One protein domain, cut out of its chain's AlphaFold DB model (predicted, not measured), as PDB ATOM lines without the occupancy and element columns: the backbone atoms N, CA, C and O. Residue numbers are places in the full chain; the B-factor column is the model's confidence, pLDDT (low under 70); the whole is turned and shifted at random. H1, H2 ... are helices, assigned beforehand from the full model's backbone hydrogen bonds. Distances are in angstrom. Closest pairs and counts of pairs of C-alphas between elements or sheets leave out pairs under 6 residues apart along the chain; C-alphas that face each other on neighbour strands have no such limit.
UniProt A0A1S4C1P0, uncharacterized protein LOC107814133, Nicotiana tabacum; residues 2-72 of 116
ATOM      1  N   LYS A   2     123.067 101.840 110.808       71.38
ATOM      2  CA  LYS A   2     124.431 101.388 111.177       71.38
ATOM      3  C   LYS A   2     125.536 102.449 111.026       71.38
ATOM      4  O   LYS A   2     126.357 102.595 111.922       71.38
ATOM      5  N   GLN A   3     125.530 103.213 109.932       77.88
ATOM      6  CA  GLN A   3     126.527 104.266 109.690       77.88
ATOM      7  C   GLN A   3     126.426 105.412 110.710       77.88
ATOM      8  O   GLN A   3     127.441 105.900 111.191       77.88
ATOM      9  N   GLU A   4     125.201 105.782 111.090       83.06
ATOM     10  CA  GLU A   4     124.916 106.800 112.109       83.06
ATOM     11  C   GLU A   4     125.468 106.404 113.486       83.06
ATOM     12  O   GLU A   4     126.062 107.227 114.173       83.06
ATOM     13  N   SER A   5     125.295 105.135 113.876       79.31
ATOM     14  CA  SER A   5     125.807 104.613 115.148       79.31
ATOM     15  C   SER A   5     127.331 104.612 115.172       79.31
ATOM     16  O   SER A   5     127.927 105.171 116.081       79.31
ATOM     17  N   CYS A   6     127.959 104.071 114.124       82.19
ATOM     18  CA  CYS A   6     129.415 104.034 114.011       82.19
ATOM     19  C   CYS A   6     130.025 105.445 114.026       82.19
ATOM     20  O   CYS A   6     131.027 105.679 114.696       82.19
ATOM     21  N   ARG A   7     129.386 106.410 113.354       85.31
ATOM     22  CA  ARG A   7     129.801 107.814 113.391       85.31
ATOM     23  C   ARG A   7     129.753 108.393 114.806       85.31
ATOM     24  O   ARG A   7     130.716 109.031 115.210       85.31
ATOM     25  N   LYS A   8     128.683 108.138 115.563       89.31
ATOM     26  CA  LYS A   8     128.558 108.605 116.954       89.31
ATOM     27  C   LYS A   8     129.631 108.020 117.864       89.31
ATOM     28  O   LYS A   8     130.160 108.739 118.704       89.31
ATOM     29  N   ASP A   9     129.966 106.744 117.690       81.19
ATOM     30  CA  ASP A   9     131.012 106.096 118.485       81.19
ATOM     31  C   ASP A   9     132.390 106.706 118.189       81.19
ATOM     32  O   ASP A   9     133.160 106.979 119.109       81.19
ATOM     33  N   ILE A  10     132.668 107.008 116.914       80.00
ATOM     34  CA  ILE A  10     133.889 107.709 116.494       80.00
ATOM     35  C   ILE A  10     133.921 109.133 117.062       80.00
ATOM     36  O   ILE A  10     134.919 109.521 117.662       80.00
ATOM     37  N   GLU A  11     132.839 109.902 116.918       84.06
ATOM     38  CA  GLU A  11     132.731 111.270 117.449       84.06
ATOM     39  C   GLU A  11     132.932 111.288 118.974       84.06
ATOM     40  O   GLU A  11     133.670 112.125 119.496       84.06
ATOM     41  N   ARG A  12     132.350 110.319 119.691       85.75
ATOM     42  CA  ARG A  12     132.521 110.166 121.139       85.75
ATOM     43  C   ARG A  12     133.963 109.831 121.515       85.75
ATOM     44  O   ARG A  12     134.499 110.453 122.428       85.75
ATOM     45  N   ALA A  13     134.591 108.875 120.831       82.19
ATOM     46  CA  ALA A  13     135.977 108.490 121.097       82.19
ATOM     47  C   ALA A  13     136.947 109.654 120.841       82.19
ATOM     48  O   ALA A  13     137.825 109.922 121.660       82.19
ATOM     49  N   PHE A  14     136.744 110.401 119.753       82.69
ATOM     50  CA  PHE A  14     137.513 111.612 119.475       82.69
ATOM     51  C   PHE A  14     137.315 112.680 120.553       82.69
ATOM     52  O   PHE A  14     138.299 113.268 120.993       82.69
ATOM     53  N   GLY A  15     136.083 112.890 121.028       84.81
ATOM     54  CA  GLY A  15     135.806 113.831 122.115       84.81
ATOM     55  C   GLY A  15     136.535 113.477 123.417       84.81
ATOM     56  O   GLY A  15     137.092 114.358 124.065       84.81
ATOM     57  N   VAL A  16     136.597 112.188 123.771       85.44
ATOM     58  CA  VAL A  16     137.345 111.705 124.949       85.44
ATOM     59  C   VAL A  16     138.850 111.926 124.788       85.44
ATOM     60  O   VAL A  16     139.517 112.374 125.719       85.44
ATOM     61  N   LEU A  17     139.401 111.641 123.606       85.69
ATOM     62  CA  LEU A  17     140.823 111.863 123.348       85.69
ATOM     63  C   LEU A  17     141.176 113.357 123.351       85.69
ATOM     64  O   LEU A  17     142.222 113.719 123.878       85.69
ATOM     65  N   GLN A  18     140.307 114.226 122.833       84.44
ATOM     66  CA  GLN A  18     140.511 115.679 122.848       84.44
ATOM     67  C   GLN A  18     140.464 116.279 124.256       84.44
ATOM     68  O   GLN A  18     141.258 117.168 124.552       84.44
ATOM     69  N   SER A  19     139.571 115.800 125.129       83.06
ATOM     70  CA  SER A  19     139.496 116.293 126.512       83.06
ATOM     71  C   SER A  19     140.685 115.843 127.363       83.06
ATOM     72  O   SER A  19     141.119 116.573 128.252       83.06
ATOM     73  N   ARG A  20     141.233 114.654 127.085       84.00
ATOM     74  CA  ARG A  20     142.384 114.096 127.808       84.00
ATOM     75  C   ARG A  20     143.729 114.579 127.260       84.00
ATOM     76  O   ARG A  20     144.657 114.769 128.041       84.00
ATOM     77  N   PHE A  21     143.847 114.790 125.949       84.88
ATOM     78  CA  PHE A  21     145.100 115.149 125.283       84.88
ATOM     79  C   PHE A  21     144.941 116.437 124.469       84.88
ATOM     80  O   PHE A  21     144.486 116.419 123.325       84.88
ATOM     81  N   ALA A  22     145.406 117.562 125.023       84.81
ATOM     82  CA  ALA A  22     145.320 118.877 124.377       84.81
ATOM     83  C   ALA A  22     145.976 118.924 122.980       84.81
ATOM     84  O   ALA A  22     145.524 119.659 122.104       84.81
ATOM     85  N   ILE A  23     146.989 118.084 122.729       83.56
ATOM     86  CA  ILE A  23     147.636 117.954 121.414       83.56
ATOM     87  C   ILE A  23     146.670 117.486 120.307       83.56
ATOM     88  O   ILE A  23     146.851 117.845 119.147       83.56
ATOM     89  N   VAL A  24     145.612 116.743 120.656       84.38
ATOM     90  CA  VAL A  24     144.580 116.257 119.718       84.38
ATOM     91  C   VAL A  24     143.555 117.356 119.387       84.38
ATOM     92  O   VAL A  24     142.867 117.279 118.369       84.38
ATOM     93  N   ALA A  25     143.454 118.397 120.222       79.88
ATOM     94  CA  ALA A  25     142.571 119.545 119.999       79.88
ATOM     95  C   ALA A  25     143.172 120.597 119.042       79.88
ATOM     96  O   ALA A  25     142.441 121.440 118.516       79.88
ATOM     97  N   GLY A  26     144.487 120.551 118.797       76.12
ATOM     98  CA  GLY A  26     145.170 121.454 117.871       76.12
ATOM     99  C   GLY A  26     144.776 121.225 116.401       76.12
ATOM    100  O   GLY A  26     144.326 120.136 116.036       76.12
ATOM    101  N   PRO A  27     144.942 122.220 115.506       70.81
ATOM    102  CA  PRO A  27     144.538 122.082 114.112       70.81
ATOM    103  C   PRO A  27     145.363 120.994 113.391       70.81
ATOM    104  O   PRO A  27     146.574 121.151 113.232       70.81
ATOM    105  N   PRO A  28     144.734 119.932 112.839       67.75
ATOM    106  CA  PRO A  28     145.462 118.840 112.179       67.75
ATOM    107  C   PRO A  28     146.173 119.275 110.894       67.75
ATOM    108  O   PRO A  28     147.091 118.616 110.423       67.75
ATOM    109  N   ARG A  29     145.729 120.392 110.304       66.56
ATOM    110  CA  ARG A  29     146.157 120.890 108.988       66.56
ATOM    111  C   ARG A  29     147.648 121.217 108.897       66.56
ATOM    112  O   ARG A  29     148.168 121.273 107.788       66.56
ATOM    113  N   PHE A  30     148.305 121.420 110.034       66.69
ATOM    114  CA  PHE A  30     149.724 121.773 110.107       66.69
ATOM    115  C   PHE A  30     150.632 120.565 110.352       66.69
ATOM    116  O   PHE A  30     151.852 120.677 110.287       66.69
ATOM    117  N   TRP A  31     150.051 119.388 110.577       77.44
ATOM    118  CA  TRP A  31     150.794 118.164 110.818       77.44
ATOM    119  C   TRP A  31     150.843 117.312 109.553       77.44
ATOM    120  O   TRP A  31     149.844 117.136 108.848       77.44
ATOM    121  N   ARG A  32     152.014 116.731 109.268       85.00
ATOM    122  CA  ARG A  32     152.113 115.683 108.245       85.00
ATOM    123  C   ARG A  32     151.259 114.485 108.660       85.00
ATOM    124  O   ARG A  32     151.116 114.206 109.851       85.00
ATOM    125  N   ARG A  33     150.713 113.759 107.682       84.38
ATOM    126  CA  ARG A  33     149.828 112.607 107.927       84.38
ATOM    127  C   ARG A  33     150.493 111.557 108.820       84.38
ATOM    128  O   ARG A  33     149.817 110.989 109.669       84.38
ATOM    129  N   GLU A  34     151.787 111.325 108.635       85.75
ATOM    130  CA  GLU A  34     152.574 110.369 109.420       85.75
ATOM    131  C   GLU A  34     152.651 110.814 110.884       85.75
ATOM    132  O   GLU A  34     152.405 110.029 111.789       85.75
ATOM    133  N   VAL A  35     152.863 112.112 111.118       84.75
ATOM    134  CA  VAL A  35     152.942 112.674 112.473       84.75
ATOM    135  C   VAL A  35     151.581 112.633 113.169       84.75
ATOM    136  O   VAL A  35     151.506 112.289 114.343       84.75
ATOM    137  N   LEU A  36     150.486 112.923 112.456       86.88
ATOM    138  CA  LEU A  36     149.134 112.765 113.008       86.88
ATOM    139  C   LEU A  36     148.828 111.318 113.377       86.88
ATOM    140  O   LEU A  36     148.196 111.074 114.402       86.88
ATOM    141  N   HIS A  37     149.246 110.373 112.536       88.38
ATOM    142  CA  HIS A  37     149.099 108.954 112.819       88.38
ATOM    143  C   HIS A  37     149.842 108.592 114.110       88.38
ATOM    144  O   HIS A  37     149.232 108.033 115.015       88.38
ATOM    145  N   ASP A  38     151.104 109.001 114.242       88.94
ATOM    146  CA  ASP A  38     151.916 108.713 115.426       88.94
ATOM    147  C   ASP A  38     151.342 109.353 116.700       88.94
ATOM    148  O   ASP A  38     151.269 108.692 117.741       88.94
ATOM    149  N   ILE A  39     150.861 110.600 116.620       89.06
ATOM    150  CA  ILE A  39     150.177 111.283 117.731       89.06
ATOM    151  C   ILE A  39     148.928 110.499 118.145       89.06
ATOM    152  O   ILE A  39     148.779 110.159 119.318       89.06
ATOM    153  N   MET A  40     148.047 110.163 117.196       90.44
ATOM    154  CA  MET A  40     146.801 109.445 117.488       90.44
ATOM    155  C   MET A  40     147.063 108.053 118.067       90.44
ATOM    156  O   MET A  40     146.441 107.680 119.060       90.44
ATOM    157  N   THR A  41     148.002 107.298 117.492       91.25
ATOM    158  CA  THR A  41     148.401 105.979 117.998       91.25
ATOM    159  C   THR A  41     148.941 106.078 119.420       91.25
ATOM    160  O   THR A  41     148.542 105.294 120.280       91.25
ATOM    161  N   THR A  42     149.786 107.072 119.696       92.19
ATOM    162  CA  THR A  42     150.330 107.307 121.039       92.19
ATOM    163  C   THR A  42     149.221 107.643 122.036       92.19
ATOM    164  O   THR A  42     149.154 107.026 123.095       92.19
ATOM    165  N   CYS A  43     148.300 108.551 121.694       90.25
ATOM    166  CA  CYS A  43     147.166 108.903 122.552       90.25
ATOM    167  C   CYS A  43     146.258 107.701 122.852       90.25
ATOM    168  O   CYS A  43     145.800 107.557 123.982       90.25
ATOM    169  N   ILE A  44     146.028 106.811 121.880       89.00
ATOM    170  CA  ILE A  44     145.241 105.583 122.083       89.00
ATOM    171  C   ILE A  44     145.959 104.620 123.036       89.00
ATOM    172  O   ILE A  44     145.335 104.095 123.956       89.00
ATOM    173  N   ILE A  45     147.263 104.396 122.845       89.69
ATOM    174  CA  ILE A  45     148.056 103.516 123.718       89.69
ATOM    175  C   ILE A  45     148.073 104.065 125.145       89.69
ATOM    176  O   ILE A  45     147.778 103.324 126.078       89.69
ATOM    177  N   LEU A  46     148.353 105.360 125.314       89.06
ATOM    178  CA  LEU A  46     148.367 106.012 126.624       89.06
ATOM    179  C   LEU A  46     146.996 105.967 127.297       89.06
ATOM    180  O   LEU A  46     146.916 105.688 128.487       89.06
ATOM    181  N   HIS A  47     145.915 106.196 126.551       85.94
ATOM    182  CA  HIS A  47     144.561 106.096 127.088       85.94
ATOM    183  C   HIS A  47     144.258 104.691 127.611       85.94
ATOM    184  O   HIS A  47     143.748 104.547 128.717       85.94
ATOM    185  N   ASN A  48     144.622 103.661 126.843       84.31
ATOM    186  CA  ASN A  48     144.440 102.275 127.260       84.31
ATOM    187  C   ASN A  48     145.318 101.931 128.469       84.31
ATOM    188  O   ASN A  48     144.851 101.254 129.374       84.31
ATOM    189  N   MET A  49     146.558 102.424 128.516       87.00
ATOM    190  CA  MET A  49     147.442 102.238 129.670       87.00
ATOM    191  C   MET A  49     146.881 102.891 130.935       87.00
ATOM    192  O   MET A  49     146.885 102.251 131.977       87.00
ATOM    193  N   ILE A  50     146.356 104.116 130.841       82.62
ATOM    194  CA  ILE A  50     145.718 104.815 131.967       82.62
ATOM    195  C   ILE A  50     144.469 104.061 132.433       82.62
ATOM    196  O   ILE A  50     144.290 103.883 133.627       82.62
ATOM    197  N   ILE A  51     143.625 103.576 131.514       80.19
ATOM    198  CA  ILE A  51     142.437 102.787 131.881       80.19
ATOM    199  C   ILE A  51     142.826 101.503 132.610       80.19
ATOM    200  O   ILE A  51     142.168 101.135 133.578       80.19
ATOM    201  N   GLU A  52     143.844 100.791 132.131       82.44
ATOM    202  CA  GLU A  52     144.281  99.548 132.768       82.44
ATOM    203  C   GLU A  52     144.948  99.810 134.132       82.44
ATOM    204  O   GLU A  52     144.701  99.048 135.060       82.44
ATOM    205  N   ASP A  53     145.694 100.911 134.285       77.62
ATOM    206  CA  ASP A  53     146.260 101.363 135.571       77.62
ATOM    207  C   ASP A  53     145.162 101.783 136.572       77.62
ATOM    208  O   ASP A  53     145.173 101.374 137.729       77.62
ATOM    209  N   GLU A  54     144.143 102.518 136.114       76.12
ATOM    210  CA  GLU A  54     142.989 102.934 136.928       76.12
ATOM    211  C   GLU A  54     142.018 101.772 137.241       76.12
ATOM    212  O   GLU A  54     141.234 101.854 138.189       76.12
ATOM    213  N   ARG A  55     142.038 100.679 136.459       62.06
ATOM    214  CA  ARG A  55     141.188  99.492 136.678       62.06
ATOM    215  C   ARG A  55     141.667  98.600 137.816       62.06
ATOM    216  O   ARG A  55     140.888  97.736 138.239       62.06
ATOM    217  N   ASP A  56     142.870  98.806 138.346       56.28
ATOM    218  CA  ASP A  56     143.331  98.065 139.512       56.28
ATOM    219  C   ASP A  56     142.783  98.705 140.808       56.28
ATOM    220  O   ASP A  56     143.348  99.625 141.392       56.28
ATOM    221  N   LEU A  57     141.656  98.130 141.264       54.94
ATOM    222  CA  LEU A  57     141.062  98.196 142.613       54.94
ATOM    223  C   LEU A  57     140.134  99.398 142.939       54.94
ATOM    224  O   LEU A  57     140.489 100.318 143.666       54.94
ATOM    225  N   ASN A  58     138.848  99.282 142.578       52.38
ATOM    226  CA  ASN A  58     137.711  99.950 143.257       52.38
ATOM    227  C   ASN A  58     137.649 101.499 143.259       52.38
ATOM    228  O   ASN A  58     137.113 102.076 144.210       52.38
ATOM    229  N   ALA A  59     138.107 102.198 142.220       51.12
ATOM    230  CA  ALA A  59     137.842 103.636 142.105       51.12
ATOM    231  C   ALA A  59     136.411 103.900 141.568       51.12
ATOM    232  O   ALA A  59     136.006 103.275 140.581       51.12
ATOM    233  N   PRO A  60     135.617 104.805 142.181       51.69
ATOM    234  CA  PRO A  60     134.400 105.322 141.559       51.69
ATOM    235  C   PRO A  60     134.751 105.901 140.187       51.69
ATOM    236  O   PRO A  60     135.834 106.460 140.027       51.69
ATOM    237  N   ILE A  61     133.843 105.801 139.211       54.78
ATOM    238  CA  ILE A  61     133.956 106.565 137.962       54.78
ATOM    239  C   ILE A  61     133.898 108.043 138.367       54.78
ATOM    240  O   ILE A  61     132.812 108.597 138.528       54.78
ATOM    241  N   GLU A  62     135.049 108.653 138.632       52.69
ATOM    242  CA  GLU A  62     135.138 110.092 138.813       52.69
ATOM    243  C   GLU A  62     134.807 110.713 137.458       52.69
ATOM    244  O   GLU A  62     135.427 110.382 136.438       52.69
ATOM    245  N   ASP A  63     133.798 111.589 137.444       54.16
ATOM    246  CA  ASP A  63     133.592 112.518 136.340       54.16
ATOM    247  C   ASP A  63     134.949 113.114 135.986       54.16
ATOM    248  O   ASP A  63     135.665 113.601 136.863       54.16
ATOM    249  N   ALA A  64     135.319 112.958 134.711       57.62
ATOM    250  CA  ALA A  64     136.654 113.218 134.202       57.62
ATOM    251  C   ALA A  64     137.241 114.472 134.855       57.62
ATOM    252  O   ALA A  64     136.739 115.571 134.622       57.62
ATOM    253  N   ARG A  65     138.295 114.303 135.671       53.47
ATOM    254  CA  ARG A  65     139.070 115.442 136.172       53.47
ATOM    255  C   ARG A  65     139.389 116.323 134.978       53.47
ATOM    256  O   ARG A  65     140.024 115.854 134.031       53.47
ATOM    257  N   GLU A  66     138.931 117.571 135.029       54.81
ATOM    258  CA  GLU A  66     139.344 118.596 134.083       54.81
ATOM    259  C   GLU A  66     140.864 118.691 134.179       54.81
ATOM    260  O   GLU A  66     141.432 119.241 135.124       54.81
ATOM    261  N   CYS A  67     141.532 118.046 133.226       46.44
ATOM    262  CA  CYS A  67     142.962 118.165 133.080       46.44
ATOM    263  C   CYS A  67     143.197 119.630 132.699       46.44
ATOM    264  O   CYS A  67     142.569 120.094 131.739       46.44
ATOM    265  N   PRO A  68     144.024 120.387 133.444       50.62
ATOM    266  CA  PRO A  68     144.285 121.774 133.100       50.62
ATOM    267  C   PRO A  68     144.742 121.808 131.647       50.62
ATOM    268  O   PRO A  68     145.640 121.051 131.264       50.62
ATOM    269  N   ALA A  69     144.064 122.625 130.838       51.53
ATOM    270  CA  ALA A  69     144.333 122.745 129.417       51.53
ATOM    271  C   ALA A  69     145.827 123.014 129.241       51.53
ATOM    272  O   ALA A  69     146.312 124.111 129.514       51.53
ATOM    273  N   THR A  70     146.573 121.983 128.847       48.34
ATOM    274  CA  THR A  70     147.980 122.148 128.526       48.34
ATOM    275  C   THR A  70     147.980 122.937 127.235       48.34
ATOM    276  O   THR A  70     147.684 122.395 126.172       48.34
ATOM    277  N   THR A  71     148.217 124.242 127.334       50.28
ATOM    278  CA  THR A  71     148.470 125.091 126.178       50.28
ATOM    279  C   THR A  71     149.754 124.581 125.550       50.28
ATOM    280  O   THR A  71     150.853 124.929 125.970       50.28
ATOM    281  N   VAL A  72     149.610 123.673 124.588       55.44
ATOM    282  CA  VAL A  72     150.701 123.306 123.699       55.44
ATOM    283  C   VAL A  72     150.979 124.566 122.893       55.44
ATOM    284  O   VAL A  72     150.215 124.899 121.989       55.44
TER     285      VAL A  72
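Overview. This is residues 2 to 72 of the 116 residues of the protein "uncharacterized protein LOC107814133" of Nicotiana tabacum (UniProt A0A1S4C1P0). Two long helices, H1 and H3, make a loose T: the end of H1 meets the middle of H3, and short H2 sits at the corner beside that end. Residues 2 to 12 of H1 stick out as the stem, and after H3 a tail without a named element, residues 55 to 72, folds back. The 71 printed residues hold H1, H2 and H3 in that order and no named strand, an all-helix class; the whole is loose, with a radius of gyration of the C-alphas of 14.0 A, and flat, spanning 41 by 36 by 19 A.

Along the chain. H1, residues 2 to 20, begins at C-alpha 2 (124.431, 101.388, 111.177) and is 27.6 A long. H2 is residues 22 to 25. H3, residues 33 to 54, is 31.3 A long and ends at C-alpha 54 (142.989, 102.934, 136.928).

Arrangement. H1 and H2 touch only at the corner, closest at the C-alphas of Gln 18 and Val 24, 5.2 A. H1, with residue 17 alone, only just touches H3, with 3 pairs of C-alphas within 8 A, the closest Leu 17 and Cys 43, 7.0 A; they stand about perpendicular, at 79 degrees. H2 and H3 are close but not clearly touching, closest at the C-alphas of Val 24 and Met 40, 7.5 A. In H1 and H3 every O i to N i+4 pair is within hydrogen-bond range; H2 is too short for one.

Size, cuts and confidence. The C-alphas farthest apart, Phe 30 and Asn 58, are 41.5 A apart. The printed part has no cut and no long link between helices. pLDDT is under 70 at residues 28 to 30 and 55 to 72.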